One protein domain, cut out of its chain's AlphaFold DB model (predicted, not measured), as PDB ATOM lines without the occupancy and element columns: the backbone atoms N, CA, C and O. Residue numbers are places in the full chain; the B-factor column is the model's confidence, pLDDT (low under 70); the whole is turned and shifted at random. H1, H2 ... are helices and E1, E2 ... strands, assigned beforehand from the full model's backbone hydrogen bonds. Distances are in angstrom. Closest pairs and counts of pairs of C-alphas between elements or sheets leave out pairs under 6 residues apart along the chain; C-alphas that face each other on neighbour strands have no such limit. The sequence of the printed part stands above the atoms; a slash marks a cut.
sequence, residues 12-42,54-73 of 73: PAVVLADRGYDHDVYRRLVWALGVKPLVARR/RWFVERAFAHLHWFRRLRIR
ATOM      1  N   PRO A  12      21.693  38.098 -10.532       80.31
ATOM      2  CA  PRO A  12      20.794  38.916  -9.733       80.31
ATOM      3  C   PRO A  12      21.534  40.159  -9.224       80.31
ATOM      4  O   PRO A  12      22.728  40.112  -8.956       80.31
ATOM      5  N   ALA A  13      20.828  41.281  -9.087       82.06
ATOM      6  CA  ALA A  13      21.405  42.486  -8.483       82.06
ATOM      7  C   ALA A  13      21.580  42.335  -6.964       82.06
ATOM      8  O   ALA A  13      22.441  42.966  -6.356       82.06
ATOM      9  N   VAL A  14      20.725  41.512  -6.359       82.75
ATOM     10  CA  VAL A  14      20.572  41.372  -4.919       82.75
ATOM     11  C   VAL A  14      20.326  39.905  -4.586       82.75
ATOM     12  O   VAL A  14      19.587  39.227  -5.299       82.75
ATOM     13  N   VAL A  15      20.925  39.430  -3.502       80.94
ATOM     14  CA  VAL A  15      20.693  38.101  -2.936       80.94
ATOM     15  C   VAL A  15      20.169  38.255  -1.519       80.94
ATOM     16  O   VAL A  15      20.790  38.940  -0.716       80.94
ATOM     17  N   LEU A  16      19.047  37.601  -1.222       79.19
ATOM     18  CA  LEU A  16      18.514  37.492   0.134       79.19
ATOM     19  C   LEU A  16      18.869  36.132   0.714       79.19
ATOM     20  O   LEU A  16      18.674  35.110   0.044       79.19
ATOM     21  N   ALA A  17      19.346  36.134   1.954       75.69
ATOM     22  CA  ALA A  17      19.610  34.923   2.717       75.69
ATOM     23  C   ALA A  17      19.155  35.102   4.164       75.69
ATOM     24  O   ALA A  17      19.209  36.214   4.699       75.69
ATOM     25  N   ASP A  18      18.727  34.000   4.773       73.25
ATOM     26  CA  ASP A  18      18.348  33.975   6.178       73.25
ATOM     27  C   ASP A  18      19.526  34.353   7.092       73.25
ATOM     28  O   ASP A  18      20.700  34.248   6.716       73.25
ATOM     29  N   ARG A  19      19.202  34.768   8.319       72.12
ATOM     30  CA  ARG A  19      20.167  35.099   9.372       72.12
ATOM     31  C   ARG A  19      21.175  33.973   9.628       72.12
ATOM     32  O   ARG A  19      22.321  34.265   9.965       72.12
ATOM     33  N   GLY A  20      20.789  32.707   9.455       74.88
ATOM     34  CA  GLY A  20      21.692  31.560   9.586       74.88
ATOM     35  C   GLY A  20      22.885  31.580   8.620       74.88
ATOM     36  O   GLY A  20      23.907  30.961   8.905       74.88
ATOM     37  N   TYR A  21      22.790  32.331   7.518       73.62
ATOM     38  CA  TYR A  21      23.842  32.471   6.506       73.62
ATOM     39  C   TYR A  21      24.672  33.760   6.646       73.62
ATOM     40  O   TYR A  21      25.483  34.066   5.767       73.62
ATOM     41  N   ASP A  22      24.487  34.538   7.718       77.19
ATOM     42  CA  ASP A  22      25.265  35.758   7.953       77.19
ATOM     43  C   ASP A  22      26.700  35.419   8.371       77.19
ATOM     44  O   ASP A  22      26.980  35.064   9.516       77.19
ATOM     45  N   HIS A  23      27.620  35.515   7.411       82.19
ATOM     46  CA  HIS A  23      29.055  35.415   7.646       82.19
ATOM     47  C   HIS A  23      29.807  36.342   6.687       82.19
ATOM     48  O   HIS A  23      29.541  36.355   5.479       82.19
ATOM     49  N   ASP A  24      30.785  37.093   7.197       83.62
ATOM     50  CA  ASP A  24      31.504  38.111   6.417       83.62
ATOM     51  C   ASP A  24      32.210  37.544   5.183       83.62
ATOM     52  O   ASP A  24      32.275  38.207   4.145       83.62
ATOM     53  N   VAL A  25      32.676  36.295   5.256       85.06
ATOM     54  CA  VAL A  25      33.281  35.596   4.112       85.06
ATOM     55  C   VAL A  25      32.289  35.500   2.951       85.06
ATOM     56  O   VAL A  25      32.625  35.865   1.825       85.06
ATOM     57  N   TYR A  26      31.043  35.098   3.212       82.00
ATOM     58  CA  TYR A  26      30.024  34.997   2.166       82.00
ATOM     59  C   TYR A  26      29.619  36.374   1.645       82.00
ATOM     60  O   TYR A  26      29.432  36.544   0.443       82.00
ATOM     61  N   ARG A  27      29.567  37.392   2.511       83.06
ATOM     62  CA  ARG A  27      29.274  38.771   2.092       83.06
ATOM     63  C   ARG A  27      30.333  39.282   1.115       83.06
ATOM     64  O   ARG A  27      29.971  39.821   0.071       83.06
ATOM     65  N   ARG A  28      31.619  39.075   1.416       88.19
ATOM     66  CA  ARG A  28      32.738  39.461   0.537       88.19
ATOM     67  C   ARG A  28      32.681  38.737  -0.805       88.19
ATOM     68  O   ARG A  28      32.819  39.383  -1.839       88.19
ATOM     69  N   LEU A  29      32.411  37.431  -0.801       87.62
ATOM     70  CA  LEU A  29      32.274  36.642  -2.029       87.62
ATOM     71  C   LEU A  29      31.115  37.137  -2.907       87.62
ATOM     72  O   LEU A  29      31.277  37.307  -4.112       87.62
ATOM     73  N   VAL A  30      29.955  37.419  -2.313       84.81
ATOM     74  CA  VAL A  30      28.771  37.897  -3.045       84.81
ATOM     75  C   VAL A  30      29.010  39.302  -3.619       84.81
ATOM     76  O   VAL A  30      28.691  39.545  -4.785       84.81
ATOM     77  N   TRP A  31      29.672  40.186  -2.868       86.50
ATOM     78  CA  TRP A  31      30.111  41.492  -3.371       86.50
ATOM     79  C   TRP A  31      31.112  41.383  -4.526       86.50
ATOM     80  O   TRP A  31      30.950  42.080  -5.525       86.50
ATOM     81  N   ALA A  32      32.091  40.477  -4.440       88.50
ATOM     82  CA  ALA A  32      33.045  40.220  -5.523       88.50
ATOM     83  C   ALA A  32      32.359  39.703  -6.802       88.50
ATOM     84  O   ALA A  32      32.819  39.953  -7.915       88.50
ATOM     85  N   LEU A  33      31.208  39.034  -6.669       85.12
ATOM     86  CA  LEU A  33      30.372  38.626  -7.801       85.12
ATOM     87  C   LEU A  33      29.525  39.771  -8.389       85.12
ATOM     88  O   LEU A  33      28.825  39.545  -9.387       85.12
ATOM     89  N   GLY A  34      29.595  40.977  -7.817       88.38
ATOM     90  CA  GLY A  34      28.809  42.148  -8.213       88.38
ATOM     91  C   GLY A  34      27.351  42.077  -7.757       88.38
ATOM     92  O   GLY A  34      26.477  42.686  -8.373       88.38
ATOM     93  N   VAL A  35      27.075  41.290  -6.717       85.94
ATOM     94  CA  VAL A  35      25.733  41.066  -6.179       85.94
ATOM     95  C   VAL A  35      25.668  41.678  -4.785       85.94
ATOM     96  O   VAL A  35      26.594  41.531  -3.993       85.94
ATOM     97  N   LYS A  36      24.576  42.367  -4.452       85.25
ATOM     98  CA  LYS A  36      24.386  42.924  -3.108       85.25
ATOM     99  C   LYS A  36      23.817  41.853  -2.162       85.25
ATOM    100  O   LYS A  36      22.694  41.404  -2.397       85.25
ATOM    101  N   PRO A  37      24.524  41.453  -1.089       82.62
ATOM    102  CA  PRO A  37      23.973  40.553  -0.082       82.62
ATOM    103  C   PRO A  37      23.035  41.317   0.868       82.62
ATOM    104  O   PRO A  37      23.470  42.164   1.650       82.62
ATOM    105  N   LEU A  38      21.744  40.998   0.822       80.56
ATOM    106  CA  LEU A  38      20.745  41.330   1.837       80.56
ATOM    107  C   LEU A  38      20.571  40.131   2.769       80.56
ATOM    108  O   LEU A  38      19.569  39.420   2.727       80.56
ATOM    109  N   VAL A  39      21.595  39.887   3.579       76.69
ATOM    110  CA  VAL A  39      21.540  38.889   4.648       76.69
ATOM    111  C   VAL A  39      21.211  39.606   5.946       76.69
ATOM    112  O   VAL A  39      21.858  40.610   6.276       76.69
ATOM    113  N   ALA A  40      20.193  39.113   6.649       71.94
ATOM    114  CA  ALA A  40      19.827  39.633   7.956       71.94
ATOM    115  C   ALA A  40      21.006  39.437   8.912       71.94
ATOM    116  O   ALA A  40      21.439  38.308   9.136       71.94
ATOM    117  N   ARG A  41      21.535  40.532   9.468       70.00
ATOM    118  CA  ARG A  41      22.662  40.439  10.394       70.00
ATOM    119  C   ARG A  41      22.267  39.665  11.648       70.00
ATOM    120  O   ARG A  41      21.175  39.852  12.201       70.00
ATOM    121  N   ARG A  42      23.162  38.795  12.107       64.12
ATOM    122  CA  ARG A  42      22.997  38.088  13.375       64.12
ATOM    123  C   ARG A  42      23.193  39.089  14.524       64.12
ATOM    124  O   ARG A  42      24.178  39.814  14.540       64.12
ATOM    125  N   ARG A  54      11.302  36.512  -1.834       57.12
ATOM    126  CA  ARG A  54      11.570  35.075  -1.951       57.12
ATOM    127  C   ARG A  54      13.068  34.804  -1.779       57.12
ATOM    128  O   ARG A  54      13.865  35.250  -2.604       57.12
ATOM    129  N   TRP A  55      13.434  34.053  -0.742       69.25
ATOM    130  CA  TRP A  55      14.809  33.673  -0.406       69.25
ATOM    131  C   TRP A  55      15.481  32.900  -1.551       69.25
ATOM    132  O   TRP A  55      15.180  31.733  -1.811       69.25
ATOM    133  N   PHE A  56      16.382  33.561  -2.281       67.62
ATOM    134  CA  PHE A  56      17.045  32.959  -3.443       67.62
ATOM    135  C   PHE A  56      18.030  31.861  -3.024       67.62
ATOM    136  O   PHE A  56      18.150  30.847  -3.706       67.62
ATOM    137  N   VAL A  57      18.691  32.048  -1.878       71.62
ATOM    138  CA  VAL A  57      19.677  31.110  -1.329       71.62
ATOM    139  C   VAL A  57      19.016  29.802  -0.898       71.62
ATOM    140  O   VAL A  57      19.425  28.736  -1.345       71.62
ATOM    141  N   GLU A  58      17.930  29.866  -0.130       72.31
ATOM    142  CA  GLU A  58      17.198  28.666   0.296       72.31
ATOM    143  C   GLU A  58      16.547  27.936  -0.870       72.31
ATOM    144  O   GLU A  58      16.555  26.714  -0.913       72.31
ATOM    145  N   ARG A  59      16.036  28.667  -1.865       75.69
ATOM    146  CA  ARG A  59      15.535  28.056  -3.097       75.69
ATOM    147  C   ARG A  59      16.642  27.325  -3.860       75.69
ATOM    148  O   ARG A  59      16.377  26.262  -4.421       75.69
ATOM    149  N   ALA A  60      17.854  27.877  -3.902       75.62
ATOM    150  CA  ALA A  60      18.994  27.210  -4.519       75.62
ATOM    151  C   ALA A  60      19.374  25.942  -3.739       75.62
ATOM    152  O   ALA A  60      19.537  24.887  -4.349       75.62
ATOM    153  N   PHE A  61      19.413  26.007  -2.405       71.69
ATOM    154  CA  PHE A  61      19.634  24.831  -1.562       71.69
ATOM    155  C   PHE A  61      18.528  23.788  -1.713       71.69
ATOM    156  O   PHE A  61      18.827  22.617  -1.915       71.69
ATOM    157  N   ALA A  62      17.258  24.189  -1.719       75.44
ATOM    158  CA  ALA A  62      16.135  23.293  -1.963       75.44
ATOM    159  C   ALA A  62      16.276  22.589  -3.318       75.44
ATOM    160  O   ALA A  62      16.052  21.388  -3.401       75.44
ATOM    161  N   HIS A  63      16.718  23.294  -4.365       73.81
ATOM    162  CA  HIS A  63      16.988  22.681  -5.665       73.81
ATOM    163  C   HIS A  63      18.169  21.695  -5.622       73.81
ATOM    164  O   HIS A  63      18.084  20.615  -6.203       73.81
ATOM    165  N   LEU A  64      19.242  22.018  -4.893       71.88
ATOM    166  CA  LEU A  64      20.381  21.113  -4.684       71.88
ATOM    167  C   LEU A  64      19.984  19.847  -3.902       71.88
ATOM    168  O   LEU A  64      20.399  18.742  -4.259       71.88
ATOM    169  N   HIS A  65      19.154  19.991  -2.868       71.56
ATOM    170  CA  HIS A  65      18.667  18.883  -2.043       71.56
ATOM    171  C   HIS A  65      17.555  18.072  -2.706       71.56
ATOM    172  O   HIS A  65      17.441  16.880  -2.430       71.56
ATOM    173  N   TRP A  66      16.779  18.665  -3.619       69.44
ATOM    174  CA  TRP A  66      15.710  17.973  -4.346       69.44
ATOM    175  C   TRP A  66      16.234  16.767  -5.133       69.44
ATOM    176  O   TRP A  66      15.616  15.706  -5.144       69.44
ATOM    177  N   PHE A  67      17.431  16.881  -5.714       68.56
ATOM    178  CA  PHE A  67      18.085  15.770  -6.409       68.56
ATOM    179  C   PHE A  67      18.788  14.774  -5.470       68.56
ATOM    180  O   PHE A  67      19.461  13.867  -5.954       68.56
ATOM    181  N   ARG A  68      18.683  14.946  -4.141       64.25
ATOM    182  CA  ARG A  68      19.369  14.157  -3.093       64.25
ATOM    183  C   ARG A  68      20.879  13.986  -3.319       64.25
ATOM    184  O   ARG A  68      21.488  13.073  -2.772       64.25
ATOM    185  N   ARG A  69      21.494  14.865  -4.116       62.50
ATOM    186  CA  ARG A  69      22.922  14.792  -4.468       62.50
ATOM    187  C   ARG A  69      23.837  15.262  -3.342       62.50
ATOM    188  O   ARG A  69      25.011  14.921  -3.338       62.50
ATOM    189  N   LEU A  70      23.294  16.006  -2.380       62.12
ATOM    190  CA  LEU A  70      23.992  16.408  -1.166       62.12
ATOM    191  C   LEU A  70      23.239  15.885   0.057       62.12
ATOM    192  O   LEU A  70      22.143  16.356   0.371       62.12
ATOM    193  N   ARG A  71      23.852  14.922   0.751       61.97
ATOM    194  CA  ARG A  71      23.465  14.511   2.100       61.97
ATOM    195  C   ARG A  71      24.262  15.358   3.085       61.97
ATOM    196  O   ARG A  71      25.464  15.155   3.217       61.97
ATOM    197  N   ILE A  72      23.602  16.313   3.728       63.78
ATOM    198  CA  ILE A  72      24.181  17.046   4.858       63.78
ATOM    199  C   ILE A  72      24.047  16.139   6.085       63.78
ATOM    200  O   ILE A  72      22.969  15.585   6.314       63.78
ATOM    201  N   ARG A  73      25.145  15.927   6.809       61.78
ATOM    202  CA  ARG A  73      25.212  15.131   8.033       61.78
ATOM    203  C   ARG A  73      26.023  15.886   9.070       61.78
ATOM    204  O   ARG A  73      26.983  16.561   8.639       61.78
TER     205      ARG A  73
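AT A GLANCE: This is residues 12 to 42 and 54 to 73 of the 73 residues of an uncharacterized protein of Streptomyces sp. 62 (UniProt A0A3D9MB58). A two-stranded parallel sheet, E1 and E2, has helix H1 packed on E2, while H2 begins near E1 and reaches away as an arm whose residues 62 to 66, with 67 to 69 after them, stick out. The printed part has 51 residues with E1, H1, E2, H2 in that order, a mixed class. It is only just loose, close to compact, with a radius of gyration of the C-alphas of 11.8 A and spans of 29 by 23 by 20 A.

IN THESE COORDINATES: Find C-alpha 14 at (20.572, 41.372, -4.919), where E1, residues 14 to 17, begins its 10.0 A; E2, residues 36 to 39, covers 9.2 A. H1, residues 24 to 32, runs 12.2 A. H2, residues 56 to 66, runs 15.1 A to C-alpha 66 at (15.710, 17.973, -4.346).

HOW THE PARTS SIT: Look at N 38 and O 15, 2.7 A apart, between parallel E1 and E2, at 19 degrees. E1, H1, E2 form a strand-helix-strand unit, parallel neighbour strands joined through a helix, with a right-handed crossover. The closest C-alphas of H1 and E2 are Arg 27 and Pro 37, 6.0 A; of E1 and H2, Ala 17 and Val 57, 5.6 A. H1 and H2 are apart. In both helices every O i to N i+4 pair is within hydrogen-bond range.

THE WHOLE: Residues 43 to 53 are not printed; C-alphas 42 and 54 are 19.4 A apart. Confidence is under 70 at residues 42, 54 to 56 and 66 to 73.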